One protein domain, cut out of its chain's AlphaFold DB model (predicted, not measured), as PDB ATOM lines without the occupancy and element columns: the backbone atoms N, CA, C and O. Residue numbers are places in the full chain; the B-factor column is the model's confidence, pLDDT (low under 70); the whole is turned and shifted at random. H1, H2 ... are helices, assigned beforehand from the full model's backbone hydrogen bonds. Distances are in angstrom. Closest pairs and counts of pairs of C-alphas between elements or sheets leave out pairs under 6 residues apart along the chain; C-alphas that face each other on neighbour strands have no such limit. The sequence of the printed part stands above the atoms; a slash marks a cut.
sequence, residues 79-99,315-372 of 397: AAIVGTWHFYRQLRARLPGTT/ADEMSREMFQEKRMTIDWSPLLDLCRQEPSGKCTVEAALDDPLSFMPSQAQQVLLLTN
ATOM      1  N   ALA A  79     -36.774  53.030  -1.329       85.12
ATOM      2  CA  ALA A  79     -35.823  52.509  -2.313       85.12
ATOM      3  C   ALA A  79     -34.362  52.713  -1.872       85.12
ATOM      4  O   ALA A  79     -33.566  51.779  -1.967       85.12
ATOM      5  N   ALA A  80     -34.017  53.883  -1.321       87.62
ATOM      6  CA  ALA A  80     -32.686  54.153  -0.776       87.62
ATOM      7  C   ALA A  80     -32.354  53.270   0.444       87.62
ATOM      8  O   ALA A  80     -31.228  52.785   0.564       87.62
ATOM      9  N   ILE A  81     -33.326  52.993   1.323       88.62
ATOM     10  CA  ILE A  81     -33.163  52.048   2.445       88.62
ATOM     11  C   ILE A  81     -32.907  50.626   1.925       88.62
ATOM     12  O   ILE A  81     -31.987  49.958   2.394       88.62
ATOM     13  N   VAL A  82     -33.670  50.162   0.929       86.81
ATOM     14  CA  VAL A  82     -33.481  48.824   0.337       86.81
ATOM     15  C   VAL A  82     -32.144  48.717  -0.410       86.81
ATOM     16  O   VAL A  82     -31.462  47.701  -0.276       86.81
ATOM     17  N   GLY A  83     -31.738  49.759  -1.141       87.75
ATOM     18  CA  GLY A  83     -30.445  49.827  -1.827       87.75
ATOM     19  C   GLY A  83     -29.265  49.787  -0.854       87.75
ATOM     20  O   GLY A  83     -28.410  48.910  -0.961       87.75
ATOM     21  N   THR A  84     -29.253  50.669   0.151       89.88
ATOM     22  CA  THR A  84     -28.188  50.706   1.175       89.88
ATOM     23  C   THR A  84     -28.125  49.424   2.008       89.88
ATOM     24  O   THR A  84     -27.027  48.930   2.261       89.88
ATOM     25  N   TRP A  85     -29.265  48.809   2.355       92.12
ATOM     26  CA  TRP A  85     -29.294  47.483   2.992       92.12
ATOM     27  C   TRP A  85     -28.696  46.397   2.090       92.12
ATOM     28  O   TRP A  85     -27.945  45.537   2.559       92.12
ATOM     29  N   HIS A  86     -28.980  46.437   0.783       87.00
ATOM     30  CA  HIS A  86     -28.413  45.469  -0.149       87.00
ATOM     31  C   HIS A  86     -26.896  45.642  -0.299       87.00
ATOM     32  O   HIS A  86     -26.184  44.636  -0.226       87.00
ATOM     33  N   PHE A  87     -26.399  46.876  -0.445       87.25
ATOM     34  CA  PHE A  87     -24.961  47.161  -0.475       87.25
ATOM     35  C   PHE A  87     -24.275  46.714   0.816       87.25
ATOM     36  O   PHE A  87     -23.289  45.984   0.746       87.25
ATOM     37  N   TYR A  88     -24.840  47.033   1.985       91.12
ATOM     38  CA  TYR A  88     -24.332  46.560   3.275       91.12
ATOM     39  C   TYR A  88     -24.189  45.030   3.314       91.12
ATOM     40  O   TYR A  88     -23.120  44.524   3.652       91.12
ATOM     41  N   ARG A  89     -25.210  44.269   2.885       88.19
ATOM     42  CA  ARG A  89     -25.136  42.794   2.834       88.19
ATOM     43  C   ARG A  89     -24.138  42.253   1.801       88.19
ATOM     44  O   ARG A  89     -23.577  41.183   2.029       88.19
ATOM     45  N   GLN A  90     -23.909  42.947   0.684       84.75
ATOM     46  CA  GLN A  90     -22.896  42.547  -0.304       84.75
ATOM     47  C   GLN A  90     -21.469  42.825   0.192       84.75
ATOM     48  O   GLN A  90     -20.601  41.963   0.075       84.75
ATOM     49  N   LEU A  91     -21.235  44.012   0.755       87.44
ATOM     50  CA  LEU A  91     -19.912  44.506   1.138       87.44
ATOM     51  C   LEU A  91     -19.446  43.937   2.482       87.44
ATOM     52  O   LEU A  91     -18.287  43.551   2.600       87.44
ATOM     53  N   ARG A  92     -20.342  43.769   3.468       87.12
ATOM     54  CA  ARG A  92     -20.009  43.094   4.736       87.12
ATOM     55  C   ARG A  92     -19.507  41.672   4.497       87.12
ATOM     56  O   ARG A  92     -18.532  41.265   5.109       87.12
ATOM     57  N   ALA A  93     -20.093  40.955   3.538       79.56
ATOM     58  CA  ALA A  93     -19.653  39.618   3.132       79.56
ATOM     59  C   ALA A  93     -18.311  39.582   2.357       79.56
ATOM     60  O   ALA A  93     -17.965  38.542   1.796       79.56
ATOM     61  N   ARG A  94     -17.591  40.711   2.292       83.88
ATOM     62  CA  ARG A  94     -16.236  40.874   1.739       83.88
ATOM     63  C   ARG A  94     -15.255  41.495   2.744       83.88
ATOM     64  O   ARG A  94     -14.083  41.642   2.406       83.88
ATOM     65  N   LEU A  95     -15.704  41.892   3.940       86.38
ATOM     66  CA  LEU A  95     -14.817  42.464   4.956       86.38
ATOM     67  C   LEU A  95     -13.844  41.391   5.478       86.38
ATOM     68  O   LEU A  95     -14.279  40.269   5.757       86.38
ATOM     69  N   PRO A  96     -12.551  41.716   5.662       83.44
ATOM     70  CA  PRO A  96     -11.597  40.787   6.262       83.44
ATOM     71  C   PRO A  96     -12.067  40.375   7.664       83.44
ATOM     72  O   PRO A  96     -12.610  41.184   8.414       83.44
ATOM     73  N   GLY A  97     -11.907  39.093   7.999       79.00
ATOM     74  CA  GLY A  97     -12.439  38.510   9.236       79.00
ATOM     75  C   GLY A  97     -13.939  38.185   9.213       79.00
ATOM     76  O   GLY A  97     -14.412  37.523  10.131       79.00
ATOM     77  N   THR A  98     -14.694  38.561   8.169       68.88
ATOM     78  CA  THR A  98     -16.059  38.040   7.953       68.88
ATOM     79  C   THR A  98     -15.990  36.694   7.231       68.88
ATOM     80  O   THR A  98     -16.354  36.567   6.062       68.88
ATOM     81  N   THR A  99     -15.486  35.692   7.954       62.94
ATOM     82  CA  THR A  99     -15.567  34.267   7.603       62.94
ATOM     83  C   THR A  99     -17.015  33.907   7.271       62.94
ATOM     84  O   THR A  99     -17.944  34.425   7.900       62.94
ATOM     85  N   ALA A 315     -21.446  35.207  11.231       55.75
ATOM     86  CA  ALA A 315     -21.619  36.630  11.484       55.75
ATOM     87  C   ALA A 315     -23.114  37.012  11.420       55.75
ATOM     88  O   ALA A 315     -23.702  37.007  10.340       55.75
ATOM     89  N   ASP A 316     -23.692  37.393  12.566       67.25
ATOM     90  CA  ASP A 316     -25.112  37.748  12.776       67.25
ATOM     91  C   ASP A 316     -25.775  38.470  11.577       67.25
ATOM     92  O   ASP A 316     -25.380  39.590  11.212       67.25
ATOM     93  N   GLU A 317     -26.774  37.834  10.946       77.81
ATOM     94  CA  GLU A 317     -27.523  38.374   9.798       77.81
ATOM     95  C   GLU A 317     -28.527  39.445  10.258       77.81
ATOM     96  O   GLU A 317     -29.726  39.206  10.391       77.81
ATOM     97  N   MET A 318     -28.021  40.667  10.442       88.25
ATOM     98  CA  MET A 318     -28.819  41.858  10.742       88.25
ATOM     99  C   MET A 318     -30.037  41.979   9.805       88.25
ATOM    100  O   MET A 318     -29.898  42.175   8.590       88.25
ATOM    101  N   SER A 319     -31.235  41.892  10.394       89.69
ATOM    102  CA  SER A 319     -32.507  42.030   9.680       89.69
ATOM    103  C   SER A 319     -32.636  43.406   9.019       89.69
ATOM    104  O   SER A 319     -31.926  44.355   9.361       89.69
ATOM    105  N   ARG A 320     -33.555  43.544   8.056       89.25
ATOM    106  CA  ARG A 320     -33.808  44.830   7.385       89.25
ATOM    107  C   ARG A 320     -34.275  45.892   8.386       89.25
ATOM    108  O   ARG A 320     -33.903  47.053   8.270       89.25
ATOM    109  N   GLU A 321     -35.061  45.476   9.367       89.19
ATOM    110  CA  GLU A 321     -35.631  46.300  10.425       89.19
ATOM    111  C   GLU A 321     -34.525  46.783  11.380       89.19
ATOM    112  O   GLU A 321     -34.343  47.989  11.538       89.19
ATOM    113  N   MET A 322     -33.682  45.872  11.887       92.38
ATOM    114  CA  MET A 322     -32.509  46.227  12.704       92.38
ATOM    115  C   MET A 322     -31.493  47.076  11.927       92.38
ATOM    116  O   MET A 322     -30.845  47.946  12.504       92.38
ATOM    117  N   PHE A 323     -31.348  46.857  10.617       94.44
ATOM    118  CA  PHE A 323     -30.542  47.723   9.758       94.44
ATOM    119  C   PHE A 323     -31.161  49.119   9.627       94.44
ATOM    120  O   PHE A 323     -30.441  50.108   9.707       94.44
ATOM    121  N   GLN A 324     -32.479  49.239   9.459       93.25
ATOM    122  CA  GLN A 324     -33.147  50.539   9.343       93.25
ATOM    123  C   GLN A 324     -32.979  51.393  10.611       93.25
ATOM    124  O   GLN A 324     -32.839  52.614  10.497       93.25
ATOM    125  N   GLU A 325     -32.936  50.756  11.784       94.94
ATOM    126  CA  GLU A 325     -32.583  51.371  13.070       94.94
ATOM    127  C   GLU A 325     -31.089  51.734  13.145       94.94
ATOM    128  O   GLU A 325     -30.738  52.874  13.450       94.94
ATOM    129  N   LYS A 326     -30.192  50.787  12.833       94.56
ATOM    130  CA  LYS A 326     -28.737  50.926  13.038       94.56
ATOM    131  C   LYS A 326     -27.974  51.606  11.894       94.56
ATOM    132  O   LYS A 326     -26.806  51.927  12.067       94.56
ATOM    133  N   ARG A 327     -28.579  51.884  10.733       94.00
ATOM    134  CA  ARG A 327     -27.882  52.428   9.541       94.00
ATOM    135  C   ARG A 327     -27.106  53.729   9.767       94.00
ATOM    136  O   ARG A 327     -26.157  53.991   9.032       94.00
ATOM    137  N   MET A 328     -27.501  54.520  10.768       93.56
ATOM    138  CA  MET A 328     -26.837  55.771  11.156       93.56
ATOM    139  C   MET A 328     -25.614  55.556  12.069       93.56
ATOM    140  O   MET A 328     -24.849  56.491  12.274       93.56
ATOM    141  N   THR A 329     -25.437  54.351  12.626       95.19
ATOM    142  CA  THR A 329     -24.309  53.959  13.493       95.19
ATOM    143  C   THR A 329     -23.427  52.865  12.880       95.19
ATOM    144  O   THR A 329     -22.445  52.452  13.494       95.19
ATOM    145  N   ILE A 330     -23.746  52.401  11.667       93.25
ATOM    146  CA  ILE A 330     -22.850  51.572  10.854       93.25
ATOM    147  C   ILE A 330     -21.672  52.439  10.402       93.25
ATOM    148  O   ILE A 330     -21.878  53.485   9.788       93.25
ATOM    149  N   ASP A 331     -20.447  51.985  10.661       93.81
ATOM    150  CA  ASP A 331     -19.268  52.543  10.000       93.81
ATOM    151  C   ASP A 331     -19.266  52.115   8.528       93.81
ATOM    152  O   ASP A 331     -19.165  50.932   8.190       93.81
ATOM    153  N   TRP A 332     -19.419  53.102   7.647       92.31
ATOM    154  CA  TRP A 332     -19.430  52.903   6.206       92.31
ATOM    155  C   TRP A 332     -18.033  52.985   5.581       92.31
ATOM    156  O   TRP A 332     -17.889  52.546   4.441       92.31
ATOM    157  N   SER A 333     -16.999  53.486   6.272       93.12
ATOM    158  CA  SER A 333     -15.682  53.697   5.644       93.12
ATOM    159  C   SER A 333     -15.050  52.391   5.139       93.12
ATOM    160  O   SER A 333     -14.754  52.324   3.945       93.12
ATOM    161  N   PRO A 334     -14.966  51.298   5.933       92.50
ATOM    162  CA  PRO A 334     -14.417  50.024   5.457       92.50
ATOM    163  C   PRO A 334     -15.213  49.413   4.292       92.50
ATOM    164  O   PRO A 334     -14.661  48.701   3.456       92.50
ATOM    165  N   LEU A 335     -16.519  49.696   4.216       90.25
ATOM    166  CA  LEU A 335     -17.397  49.225   3.141       90.25
ATOM    167  C   LEU A 335     -17.188  50.032   1.848       90.25
ATOM    168  O   LEU A 335     -17.193  49.459   0.760       90.25
ATOM    169  N   LEU A 336     -16.978  51.346   1.959       89.56
ATOM    170  CA  LEU A 336     -16.685  52.232   0.830       89.56
ATOM    171  C   LEU A 336     -15.270  52.008   0.283       89.56
ATOM    172  O   LEU A 336     -15.076  52.020  -0.931       89.56
ATOM    173  N   ASP A 337     -14.293  51.716   1.141       91.94
ATOM    174  CA  ASP A 337     -12.932  51.394   0.704       91.94
ATOM    175  C   ASP A 337     -12.866  50.062  -0.065       91.94
ATOM    176  O   ASP A 337     -12.157  49.975  -1.067       91.94
ATOM    177  N   LEU A 338     -13.701  49.072   0.282       88.69
ATOM    178  CA  LEU A 338     -13.905  47.873  -0.546       88.69
ATOM    179  C   LEU A 338     -14.493  48.185  -1.937       88.69
ATOM    180  O   LEU A 338     -14.183  47.475  -2.892       88.69
ATOM    181  N   CYS A 339     -15.325  49.227  -2.070       85.81
ATOM    182  CA  CYS A 339     -15.879  49.652  -3.364       85.81
ATOM    183  C   CYS A 339     -14.821  50.339  -4.238       85.81
ATOM    184  O   CYS A 339     -14.764  50.104  -5.444       85.81
ATOM    185  N   ARG A 340     -13.965  51.167  -3.625       87.50
ATOM    186  CA  ARG A 340     -12.855  51.876  -4.291       87.50
ATOM    187  C   ARG A 340     -11.769  50.933  -4.810       87.50
ATOM    188  O   ARG A 340     -11.085  51.260  -5.773       87.50
ATOM    189  N   GLN A 341     -11.602  49.776  -4.171       86.12
ATOM    190  CA  GLN A 341     -10.579  48.787  -4.518       86.12
ATOM    191  C   GLN A 341     -10.944  47.885  -5.710       86.12
ATOM    192  O   GLN A 341     -10.109  47.080  -6.117       86.12
ATOM    193  N   GLU A 342     -12.145  47.983  -6.297       79.81
ATOM    194  CA  GLU A 342     -12.491  47.194  -7.489       79.81
ATOM    195  C   GLU A 342     -11.908  47.821  -8.772       79.81
ATOM    196  O   GLU A 342     -12.417  48.840  -9.237       79.81
ATOM    197  N   PRO A 343     -10.909  47.206  -9.441       64.06
ATOM    198  CA  PRO A 343     -10.221  47.811 -10.589       64.06
ATOM    199  C   PRO A 343     -11.025  47.732 -11.900       64.06
ATOM    200  O   PRO A 343     -10.472  47.900 -12.986       64.06
ATOM    201  N   SER A 344     -12.327  47.434 -11.833       54.09
ATOM    202  CA  SER A 344     -13.208  47.394 -13.000       54.09
ATOM    203  C   SER A 344     -14.149  48.594 -12.978       54.09
ATOM    204  O   SER A 344     -14.798  48.851 -11.966       54.09
ATOM    205  N   GLY A 345     -14.274  49.297 -14.110       51.62
ATOM    206  CA  GLY A 345     -15.166  50.453 -14.307       51.62
ATOM    207  C   GLY A 345     -16.663  50.107 -14.318       51.62
ATOM    208  O   GLY A 345     -17.401  50.543 -15.196       51.62
ATOM    209  N   LYS A 346     -17.093  49.262 -13.380       52.59
ATOM    210  CA  LYS A 346     -18.470  48.834 -13.104       52.59
ATOM    211  C   LYS A 346     -18.788  48.919 -11.606       52.59
ATOM    212  O   LYS A 346     -19.703  48.237 -11.141       52.59
ATOM    213  N   CYS A 347     -18.064  49.757 -10.856       49.97
ATOM    214  CA  CYS A 347     -18.417  50.099  -9.480       49.97
ATOM    215  C   CYS A 347     -19.706  50.940  -9.481       49.97
ATOM    216  O   CYS A 347     -19.703  52.163  -9.430       49.97
ATOM    217  N   THR A 348     -20.839  50.251  -9.593       55.94
ATOM    218  CA  THR A 348     -22.192  50.828  -9.679       55.94
ATOM    219  C   THR A 348     -22.688  51.420  -8.355       55.94
ATOM    220  O   THR A 348     -23.850  51.792  -8.244       55.94
ATOM    221  N   VAL A 349     -21.812  51.513  -7.349       56.38
ATOM    222  CA  VAL A 349     -22.142  51.961  -5.995       56.38
ATOM    223  C   VAL A 349     -22.253  53.482  -5.928       56.38
ATOM    224  O   VAL A 349     -23.223  53.976  -5.367       56.38
ATOM    225  N   GLU A 350     -21.331  54.228  -6.545       54.19
ATOM    226  CA  GLU A 350     -21.339  55.702  -6.507       54.19
ATOM    227  C   GLU A 350     -22.598  56.264  -7.193       54.19
ATOM    228  O   GLU A 350     -23.390  56.963  -6.566       54.19
ATOM    229  N   ALA A 351     -22.897  55.811  -8.416       54.25
ATOM    230  CA  ALA A 351     -24.128  56.173  -9.127       54.25
ATOM    231  C   ALA A 351     -25.424  55.782  -8.379       54.25
ATOM    232  O   ALA A 351     -26.457  56.430  -8.546       54.25
ATOM    233  N   ALA A 352     -25.385  54.737  -7.545       56.09
ATOM    234  CA  ALA A 352     -26.522  54.295  -6.738       56.09
ATOM    235  C   ALA A 352     -26.651  55.023  -5.386       56.09
ATOM    236  O   ALA A 352     -27.685  54.889  -4.729       56.09
ATOM    237  N   LEU A 353     -25.627  55.776  -4.968       55.84
ATOM    238  CA  LEU A 353     -25.714  56.748  -3.877       55.84
ATOM    239  C   LEU A 353     -26.315  58.068  -4.387       55.84
ATOM    240  O   LEU A 353     -27.164  58.636  -3.701       55.84
ATOM    241  N   ASP A 354     -25.942  58.496  -5.599       57.62
ATOM    242  CA  ASP A 354     -26.446  59.725  -6.231       57.62
ATOM    243  C   ASP A 354     -27.900  59.601  -6.733       57.62
ATOM    244  O   ASP A 354     -28.716  60.492  -6.489       57.62
ATOM    245  N   ASP A 355     -28.269  58.486  -7.383       62.91
ATOM    246  CA  ASP A 355     -29.674  58.143  -7.661       62.91
ATOM    247  C   ASP A 355     -29.988  56.660  -7.368       62.91
ATOM    248  O   ASP A 355     -29.857  55.797  -8.248       62.91
ATOM    249  N   PRO A 356     -30.515  56.348  -6.168       54.44
ATOM    250  CA  PRO A 356     -30.987  55.010  -5.813       54.44
ATOM    251  C   PRO A 356     -32.112  54.455  -6.705       54.44
ATOM    252  O   PRO A 356     -32.326  53.241  -6.715       54.44
ATOM    253  N   LEU A 357     -32.852  55.293  -7.451       51.38
ATOM    254  CA  LEU A 357     -33.861  54.821  -8.409       51.38
ATOM    255  C   LEU A 357     -33.239  54.371  -9.734       51.38
ATOM    256  O   LEU A 357     -33.776  53.449 -10.354       51.38
ATOM    257  N   SER A 358     -32.108  54.952 -10.147       53.50
ATOM    258  CA  SER A 358     -31.366  54.517 -11.340       53.50
ATOM    259  C   SER A 358     -30.882  53.066 -11.218       53.50
ATOM    260  O   SER A 358     -30.872  52.328 -12.203       53.50
ATOM    261  N   PHE A 359     -30.554  52.639  -9.991       51.97
ATOM    262  CA  PHE A 359     -30.013  51.314  -9.684       51.97
ATOM    263  C   PHE A 359     -31.060  50.293  -9.198       51.97
ATOM    264  O   PHE A 359     -30.747  49.116  -8.999       51.97
ATOM    265  N   MET A 360     -32.328  50.692  -9.056       48.38
ATOM    266  CA  MET A 360     -33.426  49.729  -8.928       48.38
ATOM    267  C   MET A 360     -33.461  48.856 -10.198       48.38
ATOM    268  O   MET A 360     -33.609  49.404 -11.291       48.38
ATOM    269  N   PRO A 361     -33.371  47.511 -10.109       48.28
ATOM    270  CA  PRO A 361     -33.487  46.662 -11.292       48.28
ATOM    271  C   PRO A 361     -34.835  46.920 -11.973       48.28
ATOM    272  O   PRO A 361     -35.824  47.198 -11.296       48.28
ATOM    273  N   SER A 362     -34.911  46.799 -13.300       46.12
ATOM    274  CA  SER A 362     -36.074  47.259 -14.086       46.12
ATOM    275  C   SER A 362     -37.430  46.696 -13.628       46.12
ATOM    276  O   SER A 362     -38.449  47.365 -13.759       46.12
ATOM    277  N   GLN A 363     -37.450  45.513 -13.008       40.81
ATOM    278  CA  GLN A 363     -38.637  44.936 -12.364       40.81
ATOM    279  C   GLN A 363     -39.115  45.745 -11.143       40.81
ATOM    280  O   GLN A 363     -40.313  45.919 -10.957       40.81
ATOM    281  N   ALA A 364     -38.203  46.273 -10.325       43.50
ATOM    282  CA  ALA A 364     -38.527  47.142  -9.194       43.50
ATOM    283  C   ALA A 364     -38.939  48.552  -9.652       43.50
ATOM    284  O   ALA A 364     -39.859  49.128  -9.075       43.50
ATOM    285  N   GLN A 365     -38.353  49.072 -10.739       48.25
ATOM    286  CA  GLN A 365     -38.856  50.284 -11.403       48.25
ATOM    287  C   GLN A 365     -40.279  50.072 -11.954       48.25
ATOM    288  O   GLN A 365     -41.148  50.913 -11.742       48.25
ATOM    289  N   GLN A 366     -40.563  48.925 -12.584       45.94
ATOM    290  CA  GLN A 366     -41.917  48.563 -13.025       45.94
ATOM    291  C   GLN A 366     -42.899  48.414 -11.855       45.94
ATOM    292  O   GLN A 366     -44.013  48.922 -11.944       45.94
ATOM    293  N   VAL A 367     -42.496  47.797 -10.739       45.25
ATOM    294  CA  VAL A 367     -43.321  47.751  -9.519       45.25
ATOM    295  C   VAL A 367     -43.593  49.161  -8.991       45.25
ATOM    296  O   VAL A 367     -44.740  49.451  -8.674       45.25
ATOM    297  N   LEU A 368     -42.596  50.055  -8.967       47.34
ATOM    298  CA  LEU A 368     -42.781  51.453  -8.562       47.34
ATOM    299  C   LEU A 368     -43.746  52.218  -9.483       47.34
ATOM    300  O   LEU A 368     -44.550  53.015  -8.998       47.34
ATOM    301  N   LEU A 369     -43.706  51.976 -10.795       52.84
ATOM    302  CA  LEU A 369     -44.655  52.557 -11.753       52.84
ATOM    303  C   LEU A 369     -46.080  52.028 -11.517       52.84
ATOM    304  O   LEU A 369     -47.003  52.824 -11.354       52.84
ATOM    305  N   LEU A 370     -46.247  50.711 -11.373       46.28
ATOM    306  CA  LEU A 370     -47.541  50.085 -11.073       46.28
ATOM    307  C   LEU A 370     -48.102  50.539  -9.713       46.28
ATOM    308  O   LEU A 370     -49.300  50.795  -9.597       46.28
ATOM    309  N   THR A 371     -47.263  50.723  -8.684       48.44
ATOM    310  CA  THR A 371     -47.721  51.302  -7.410       48.44
ATOM    311  C   THR A 371     -48.102  52.771  -7.543       48.44
ATOM    312  O   THR A 371     -49.046  53.180  -6.880       48.44
ATOM    313  N   ASN A 372     -47.461  53.557  -8.417       45.81
ATOM    314  CA  ASN A 372     -47.884  54.939  -8.678       45.81
ATOM    315  C   ASN A 372     -49.265  55.000  -9.359       45.81
ATOM    316  O   ASN A 372     -50.088  55.842  -8.992       45.81
TER     317      ASN A 372
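This is residues 79 to 99 and 315 to 372 of the 397 residues of the protein "C2H2-type domain-containing protein" of Symbiodinium microadriaticum (UniProt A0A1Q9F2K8). One helix, H1, runs through the middle, and three shorter helices, H2, H3 and H4, are set loosely about it: H3 packs across its last residues, H2 lies crosswise on another side, and H4 runs nearly along it the opposite way. H5 is an arm that reaches out from this group and touches no other helix, and residues 341 to 346, between H3 and H4, stick out as a free loop. The printed part has 79 residues with five named helices, in the order H1, H2, H3, H4, H5, and no named strand; the class is all helix. It is only just compact, close to loose, with a radius of gyration of the C-alphas of 13.8 A, and the C-alphas span 42 by 32 by 21 A.

H1, residues 79 to 92, touches H2, residues 320 to 326, with residues 81 to 85 alone. They only just touch, with 3 pairs of C-alphas within 8 A; the closest are those of Trp 85 and Arg 320, 6.8 A apart, and the lines are about perpendicular at 85 degrees. H3, residues 333 to 340, touches residues 88 to 92 of H1 alone. Their closest C-alphas, of Leu 91 and Leu 335, are 5.7 A apart, and the lines are about perpendicular at 88 degrees. H4, residues 349 to 354, is close to H1 but not clearly touching: the closest C-alphas, of Gly 83 and Ala 352, are 7.7 A apart. H4 and H1 run opposite ways at a shallow tilt of 23 degrees. H4 is also close to H3 but not clearly touching, with the C-alphas of Cys 339 and Val 349 closest at 7.2 A. H5, residues 362 to 372, is apart from H1, H2, H3 and H4. In H1, H2, H3, H4 and H5 every O i to N i+4 pair is within hydrogen-bond range.

H1 begins at C-alpha 79 at (-35.823, 52.509, -2.313) and is 19.7 A long from first to last C-alpha. H2 has 7 residues, H3 has 8 and H4 has 6. C-alpha 333, where H3 begins, is at (-15.682, 53.697, 5.644). H5 is 15.1 A long and ends at C-alpha 372 at (-47.884, 54.939, -8.678).

The two C-alphas farthest apart are those of Gly 97 and Asn 372, at 43.0 A. Residues 100 to 314 are not printed, and C-alphas 99 and 315 are 7.6 A apart across this cut. The links H2 to H3, H3 to H4 and H4 to H5 are short. The mean pLDDT of the printed part is 73.3, and residues 98 to 99, 315 to 316 and 343 to 372 are under 70.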